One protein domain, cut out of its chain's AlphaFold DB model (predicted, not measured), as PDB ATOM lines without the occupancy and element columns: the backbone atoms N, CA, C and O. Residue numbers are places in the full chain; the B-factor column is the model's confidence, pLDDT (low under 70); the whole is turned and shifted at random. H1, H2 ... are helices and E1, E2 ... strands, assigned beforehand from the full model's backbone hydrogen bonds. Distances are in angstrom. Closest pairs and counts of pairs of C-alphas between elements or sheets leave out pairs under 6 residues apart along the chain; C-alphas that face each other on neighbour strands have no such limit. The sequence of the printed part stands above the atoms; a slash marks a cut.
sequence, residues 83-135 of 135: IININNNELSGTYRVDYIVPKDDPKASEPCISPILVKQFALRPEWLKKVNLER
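AT A GLANCE: This is residues 83 to 135 of the 135 residues of the protein "Fimbrial outer membrane usher protein" of Proteus mirabilis (UniProt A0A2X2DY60). Little regular structure, mostly loops: E1 and E2 form a small hairpin, with E1 running roughly along the longest axis through its middle part and the link of residues 101 to 109 reaching one end of that axis, while the loop of residues 83 to 94 and two short helices, H1 and H2, lie toward the other end, the two helices at about one level along the axis and separate from each other. The 53 printed residues, in the order E1, E2, H1, H2, are mixed in class, with 19 in named elements. The whole is loose, radius of gyration of the C-alphas 12.6 A, spanning 31 by 26 by 18 A.

HOW THE PARTS SIT: E1, residues 95 to 100, and E2, residues 110 to 112, form an antiparallel hairpin at 128 degrees; N 100 and O 110 are 2.9 A apart, within hydrogen-bond range. H1, residues 115 to 120, has 1 of 2 O i to N i+4 pairs within range. H2, residues 125 to 128, is too short for such a pair. H1 and H2 are apart.

IN THESE COORDINATES: E1 measures 15.7 A from C-alpha 95 at (-15.113, -17.176, -47.392), and H1 9.1 A. H2 ends at C-alpha 128, (0.722, -19.992, -34.703).

THE WHOLE: The farthest C-alphas, Lys 107 and Pro 125, are 33.5 A apart. The printed part has no cut and no long link between named elements. Residues 134 to 135 are under 70 in pLDDT.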
ATOM      1  N   ILE A  83     -17.542 -22.590 -47.881       94.88
ATOM      2  CA  ILE A  83     -17.786 -22.840 -46.464       94.88
ATOM      3  C   ILE A  83     -16.600 -23.648 -45.937       94.88
ATOM      4  O   ILE A  83     -16.141 -24.590 -46.586       94.88
ATOM      5  N   ILE A  84     -16.076 -23.268 -44.773       93.75
ATOM      6  CA  ILE A  84     -14.848 -23.844 -44.222       93.75
ATOM      7  C   ILE A  84     -15.189 -24.661 -42.982       93.75
ATOM      8  O   ILE A  84     -15.759 -24.135 -42.032       93.75
ATOM      9  N   ASN A  85     -14.788 -25.932 -42.974       93.81
ATOM     10  CA  ASN A  85     -14.956 -26.835 -41.840       93.81
ATOM     11  C   ASN A  85     -13.590 -27.237 -41.268       93.81
ATOM     12  O   ASN A  85     -12.703 -27.672 -42.002       93.81
ATOM     13  N   ILE A  86     -13.417 -27.077 -39.957       92.19
ATOM     14  CA  ILE A  86     -12.168 -27.325 -39.234       92.19
ATOM     15  C   ILE A  86     -12.486 -28.230 -38.054       92.19
ATOM     16  O   ILE A  86     -13.189 -27.821 -37.134       92.19
ATOM     17  N   ASN A  87     -11.944 -29.450 -38.046       91.06
ATOM     18  CA  ASN A  87     -12.192 -30.431 -36.981       91.06
ATOM     19  C   ASN A  87     -13.694 -30.616 -36.682       91.06
ATOM     20  O   ASN A  87     -14.104 -30.592 -35.523       91.06
ATOM     21  N   ASN A  88     -14.511 -30.748 -37.733       91.50
ATOM     22  CA  ASN A  88     -15.972 -30.871 -37.660       91.50
ATOM     23  C   ASN A  88     -16.707 -29.613 -37.168       91.50
ATOM     24  O   ASN A  88     -17.913 -29.674 -36.938       91.50
ATOM     25  N   ASN A  89     -16.013 -28.481 -37.042       91.44
ATOM     26  CA  ASN A  89     -16.610 -27.188 -36.746       91.44
ATOM     27  C   ASN A  89     -16.660 -26.323 -38.009       91.44
ATOM     28  O   ASN A  89     -15.626 -25.974 -38.581       91.44
ATOM     29  N   GLU A  90     -17.863 -25.971 -38.437       92.81
ATOM     30  CA  GLU A  90     -18.081 -25.087 -39.574       92.81
ATOM     31  C   GLU A  90     -17.935 -23.622 -39.151       92.81
ATOM     32  O   GLU A  90     -18.555 -23.168 -38.186       92.81
ATOM     33  N   LEU A  91     -17.104 -22.868 -39.871       92.00
ATOM     34  CA  LEU A  91     -17.002 -21.428 -39.680       92.00
ATOM     35  C   LEU A  91     -18.261 -20.741 -40.209       92.00
ATOM     36  O   LEU A  91     -18.773 -21.079 -41.272       92.00
ATOM     37  N   SER A  92     -18.745 -19.738 -39.480       91.19
ATOM     38  CA  SER A  92     -19.952 -19.018 -39.872       91.19
ATOM     39  C   SER A  92     -19.714 -18.156 -41.111       91.19
ATOM     40  O   SER A  92     -18.969 -17.178 -41.063       91.19
ATOM     41  N   GLY A  93     -20.425 -18.475 -42.190       90.62
ATOM     42  CA  GLY A  93     -20.453 -17.688 -43.418       90.62
ATOM     43  C   GLY A  93     -19.631 -18.294 -44.552       90.62
ATOM     44  O   GLY A  93     -19.149 -19.423 -44.481       90.62
ATOM     45  N   THR A  94     -19.496 -17.512 -45.619       93.31
ATOM     46  CA  THR A  94     -18.803 -17.917 -46.841       93.31
ATOM     47  C   THR A  94     -17.536 -17.096 -47.003       93.31
ATOM     48  O   THR A  94     -17.548 -15.871 -46.874       93.31
ATOM     49  N   TYR A  95     -16.435 -17.773 -47.304       93.56
ATOM     50  CA  TYR A  95     -15.113 -17.176 -47.392       93.56
ATOM     51  C   TYR A  95     -14.597 -17.251 -48.813       93.56
ATOM     52  O   TYR A  95     -14.664 -18.293 -49.466       93.56
ATOM     53  N   ARG A  96     -14.024 -16.143 -49.278       94.56
ATOM     54  CA  ARG A  96     -13.318 -16.119 -50.550       94.56
ATOM     55  C   ARG A  96     -11.925 -16.719 -50.370       94.56
ATOM     56  O   ARG A  96     -11.123 -16.177 -49.608       94.56
ATOM     57  N   VAL A  97     -11.653 -17.816 -51.067       95.25
ATOM     58  CA  VAL A  97     -10.364 -18.518 -51.062       95.25
ATOM     59  C   VAL A  97      -9.858 -18.615 -52.494       95.25
ATOM     60  O   VAL A  97     -10.562 -19.085 -53.389       95.25
ATOM     61  N   ASP A  98      -8.627 -18.161 -52.701       95.19
ATOM     62  CA  ASP A  98      -7.962 -18.225 -53.997       95.19
ATOM     63  C   ASP A  98      -7.175 -19.545 -54.068       95.19
ATOM     64  O   ASP A  98      -6.318 -19.800 -53.227       95.19
ATOM     65  N   TYR A  99      -7.477 -20.395 -55.047       95.12
ATOM     66  CA  TYR A  99      -6.687 -21.581 -55.375       95.12
ATOM     67  C   TYR A  99      -5.574 -21.195 -56.348       95.12
ATOM     68  O   TYR A  99      -5.837 -20.559 -57.373       95.12
ATOM     69  N   ILE A 100      -4.335 -21.558 -56.020       94.12
ATOM     70  CA  ILE A 100      -3.132 -21.173 -56.762       94.12
ATOM     71  C   ILE A 100      -2.320 -22.398 -57.171       94.12
ATOM     72  O   ILE A 100      -2.383 -23.443 -56.528       94.12
ATOM     73  N   VAL A 101      -1.513 -22.241 -58.219       93.81
ATOM     74  CA  VAL A 101      -0.511 -23.241 -58.594       93.81
ATOM     75  C   VAL A 101       0.685 -23.113 -57.636       93.81
ATOM     76  O   VAL A 101       1.288 -22.034 -57.584       93.81
ATOM     77  N   PRO A 102       1.036 -24.161 -56.868       91.75
ATOM     78  CA  PRO A 102       2.192 -24.123 -55.983       91.75
ATOM     79  C   PRO A 102       3.492 -24.059 -56.788       91.75
ATOM     80  O   PRO A 102       3.575 -24.507 -57.931       91.75
ATOM     81  N   LYS A 103       4.551 -23.522 -56.176       90.12
ATOM     82  CA  LYS A 103       5.867 -23.399 -56.833       90.12
ATOM     83  C   LYS A 103       6.528 -24.752 -57.104       90.12
ATOM     84  O   LYS A 103       7.293 -24.863 -58.055       90.12
ATOM     85  N   ASP A 104       6.233 -25.740 -56.264       91.38
ATOM     86  CA  ASP A 104       6.912 -27.036 -56.265       91.38
ATOM     87  C   ASP A 104       6.246 -28.058 -57.205       91.38
ATOM     88  O   ASP A 104       6.920 -28.963 -57.696       91.38
ATOM     89  N   ASP A 105       4.946 -27.907 -57.497       88.88
ATOM     90  CA  ASP A 105       4.201 -28.765 -58.430       88.88
ATOM     91  C   ASP A 105       3.303 -27.919 -59.358       88.88
ATOM     92  O   ASP A 105       2.199 -27.532 -58.966       88.88
ATOM     93  N   PRO A 106       3.713 -27.672 -60.618       87.69
ATOM     94  CA  PRO A 106       2.943 -26.861 -61.559       87.69
ATOM     95  C   PRO A 106       1.611 -27.496 -61.982       87.69
ATOM     96  O   PRO A 106       0.796 -26.831 -62.619       87.69
ATOM     97  N   LYS A 107       1.387 -28.780 -61.676       83.94
ATOM     98  CA  LYS A 107       0.140 -29.492 -61.976       83.94
ATOM     99  C   LYS A 107      -0.797 -29.570 -60.773       83.94
ATOM    100  O   LYS A 107      -1.899 -30.101 -60.910       83.94
ATOM    101  N   ALA A 108      -0.356 -29.153 -59.587       87.94
ATOM    102  CA  ALA A 108      -1.191 -29.111 -58.397       87.94
ATOM    103  C   ALA A 108      -1.917 -27.770 -58.278       87.94
ATOM    104  O   ALA A 108      -1.653 -26.806 -58.995       87.94
ATOM    105  N   SER A 109      -2.851 -27.731 -57.339       91.44
ATOM    106  CA  SER A 109      -3.545 -26.522 -56.945       91.44
ATOM    107  C   SER A 109      -3.793 -26.584 -55.447       91.44
ATOM    108  O   SER A 109      -4.196 -27.629 -54.931       91.44
ATOM    109  N   GLU A 110      -3.517 -25.490 -54.750       92.88
ATOM    110  CA  GLU A 110      -3.650 -25.394 -53.299       92.88
ATOM    111  C   GLU A 110      -4.412 -24.128 -52.884       92.88
ATOM    112  O   GLU A 110      -4.303 -23.092 -53.549       92.88
ATOM    113  N   PRO A 111      -5.189 -24.179 -51.787       94.06
ATOM    114  CA  PRO A 111      -5.887 -23.008 -51.282       94.06
ATOM    115  C   PRO A 111      -4.912 -22.033 -50.605       94.06
ATOM    116  O   PRO A 111      -4.213 -22.376 -49.651       94.06
ATOM    117  N   CYS A 112      -4.931 -20.775 -51.032       93.25
ATOM    118  CA  CYS A 112      -4.223 -19.683 -50.379       93.25
ATOM    119  C   CYS A 112      -5.046 -19.167 -49.188       93.25
ATOM    120  O   CYS A 112      -6.021 -18.425 -49.342       93.25
ATOM    121  N   ILE A 113      -4.655 -19.567 -47.977       92.25
ATOM    122  CA  ILE A 113      -5.357 -19.213 -46.738       92.25
ATOM    123  C   ILE A 113      -4.882 -17.846 -46.233       92.25
ATOM    124  O   ILE A 113      -3.717 -17.672 -45.883       92.25
ATOM    125  N   SER A 114      -5.795 -16.874 -46.155       90.25
ATOM    126  CA  SER A 114      -5.460 -15.526 -45.681       90.25
ATOM    127  C   SER A 114      -5.151 -15.490 -44.174       90.25
ATOM    128  O   SER A 114      -5.727 -16.263 -43.399       90.25
ATOM    129  N   PRO A 115      -4.332 -14.534 -43.696       89.56
ATOM    130  CA  PRO A 115      -4.050 -14.394 -42.266       89.56
ATOM    131  C   PRO A 115      -5.283 -14.137 -41.398       89.56
ATOM    132  O   PRO A 115      -5.323 -14.537 -40.234       89.56
ATOM    133  N   ILE A 116      -6.298 -13.470 -41.955       87.50
ATOM    134  CA  ILE A 116      -7.578 -13.232 -41.276       87.50
ATOM    135  C   ILE A 116      -8.273 -14.567 -41.004       87.50
ATOM    136  O   ILE A 116      -8.776 -14.785 -39.903       87.50
ATOM    137  N   LEU A 117      -8.245 -15.473 -41.979       90.12
ATOM    138  CA  LEU A 117      -8.857 -16.787 -41.870       90.12
ATOM    139  C   LEU A 117      -8.093 -17.695 -40.892       90.12
ATOM    140  O   LEU A 117      -8.714 -18.330 -40.044       90.12
ATOM    141  N   VAL A 118      -6.754 -17.672 -40.902       91.56
ATOM    142  CA  VAL A 118      -5.936 -18.440 -39.938       91.56
ATOM    143  C   VAL A 118      -6.257 -18.070 -38.486       91.56
ATOM    144  O   VAL A 118      -6.281 -18.941 -37.615       91.56
ATOM    145  N   LYS A 119      -6.563 -16.798 -38.199       88.12
ATOM    146  CA  LYS A 119      -6.969 -16.367 -36.847       88.12
ATOM    147  C   LYS A 119      -8.269 -17.029 -36.377       88.12
ATOM    148  O   LYS A 119      -8.452 -17.191 -35.174       88.12
ATOM    149  N   GLN A 120      -9.142 -17.439 -37.294       88.50
ATOM    150  CA  GLN A 120     -10.387 -18.144 -36.973       88.50
ATOM    151  C   GLN A 120     -10.176 -19.643 -36.731       88.50
ATOM    152  O   GLN A 120     -11.042 -20.296 -36.159       88.50
ATOM    153  N   PHE A 121      -9.011 -20.190 -37.095       89.81
ATOM    154  CA  PHE A 121      -8.708 -21.614 -36.924       89.81
ATOM    155  C   PHE A 121      -8.395 -21.988 -35.468       89.81
ATOM    156  O   PHE A 121      -8.185 -23.163 -35.176       89.81
ATOM    157  N   ALA A 122      -8.339 -21.001 -34.561       87.44
ATOM    158  CA  ALA A 122      -8.053 -21.179 -33.136       87.44
ATOM    159  C   ALA A 122      -6.808 -22.055 -32.876       87.44
ATOM    160  O   ALA A 122      -6.775 -22.875 -31.957       87.44
ATOM    161  N   LEU A 123      -5.774 -21.889 -33.712       90.06
ATOM    162  CA  LEU A 123      -4.524 -22.632 -33.586       90.06
ATOM    163  C   LEU A 123      -3.896 -22.382 -32.214       90.06
ATOM    164  O   LEU A 123      -3.847 -21.246 -31.733       90.06
ATOM    165  N   ARG A 124      -3.352 -23.439 -31.605       91.19
ATOM    166  CA  ARG A 124      -2.611 -23.292 -30.352       91.19
ATOM    167  C   ARG A 124      -1.378 -22.387 -30.565       91.19
ATOM    168  O   ARG A 124      -0.781 -22.423 -31.650       91.19
ATOM    169  N   PRO A 125      -0.962 -21.595 -29.559       89.44
ATOM    170  CA  PRO A 125       0.074 -20.572 -29.726       89.44
ATOM    171  C   PRO A 125       1.413 -21.103 -30.254       89.44
ATOM    172  O   PRO A 125       2.123 -20.391 -30.965       89.44
ATOM    173  N   GLU A 126       1.771 -22.346 -29.934       92.12
ATOM    174  CA  GLU A 126       3.004 -22.981 -30.404       92.12
ATOM    175  C   GLU A 126       3.015 -23.255 -31.915       92.12
ATOM    176  O   GLU A 126       4.085 -23.282 -32.524       92.12
ATOM    177  N   TRP A 127       1.841 -23.423 -32.528       90.38
ATOM    178  CA  TRP A 127       1.698 -23.619 -33.973       90.38
ATOM    179  C   TRP A 127       1.557 -22.297 -34.707       90.38
ATOM    180  O   TRP A 127       2.129 -22.146 -35.781       90.38
ATOM    181  N   LEU A 128       0.888 -21.313 -34.101       88.50
ATOM    182  CA  LEU A 128       0.722 -19.992 -34.703       88.50
ATOM    183  C   LEU A 128       2.074 -19.324 -35.009       88.50
ATOM    184  O   LEU A 128       2.224 -18.706 -36.053       88.50
ATOM    185  N   LYS A 129       3.089 -19.531 -34.158       87.38
ATOM    186  CA  LYS A 129       4.467 -19.043 -34.380       87.38
ATOM    187  C   LYS A 129       5.168 -19.663 -35.592       87.38
ATOM    188  O   LYS A 129       6.137 -19.094 -36.082       87.38
ATOM    189  N   LYS A 130       4.735 -20.848 -36.033       88.31
ATOM    190  CA  LYS A 130       5.316 -21.558 -37.185       88.31
ATOM    191  C   LYS A 130       4.659 -21.161 -38.503       88.31
ATOM    192  O   LYS A 130       5.223 -21.427 -39.560       88.31
ATOM    193  N   VAL A 131       3.470 -20.562 -38.449       86.94
ATOM    194  CA  VAL A 131       2.773 -20.090 -39.641       86.94
ATOM    195  C   VAL A 131       3.340 -18.724 -40.007       86.94
ATOM    196  O   VAL A 131       3.209 -17.767 -39.249       86.94
ATOM    197  N   ASN A 132       3.976 -18.632 -41.172       80.88
ATOM    198  CA  ASN A 132       4.442 -17.354 -41.688       80.88
ATOM    199  C   ASN A 132       3.275 -16.634 -42.383       80.88
ATOM    200  O   ASN A 132       2.868 -17.025 -43.475       80.88
ATOM    201  N   LEU A 133       2.710 -15.629 -41.712       70.56
ATOM    202  CA  LEU A 133       1.509 -14.904 -42.145       70.56
ATOM    203  C   LEU A 133       1.814 -13.629 -42.954       70.56
ATOM    204  O   LEU A 133       0.893 -12.882 -43.268       70.56
ATOM    205  N   GLU A 134       3.081 -13.359 -43.273       57.66
ATOM    206  CA  GLU A 134       3.529 -12.106 -43.902       57.66
ATOM    207  C   GLU A 134       3.600 -12.165 -45.440       57.66
ATOM    208  O   GLU A 134       4.532 -11.634 -46.043       57.66
ATOM    209  N   ARG A 135       2.638 -12.813 -46.103       53.03
ATOM    210  CA  ARG A 135       2.581 -12.838 -47.572       53.03
ATOM    211  C   ARG A 135       1.231 -12.393 -48.107       53.03
ATOM    212  O   ARG A 135       0.208 -12.836 -47.542       53.03
TER     213      ARG A 135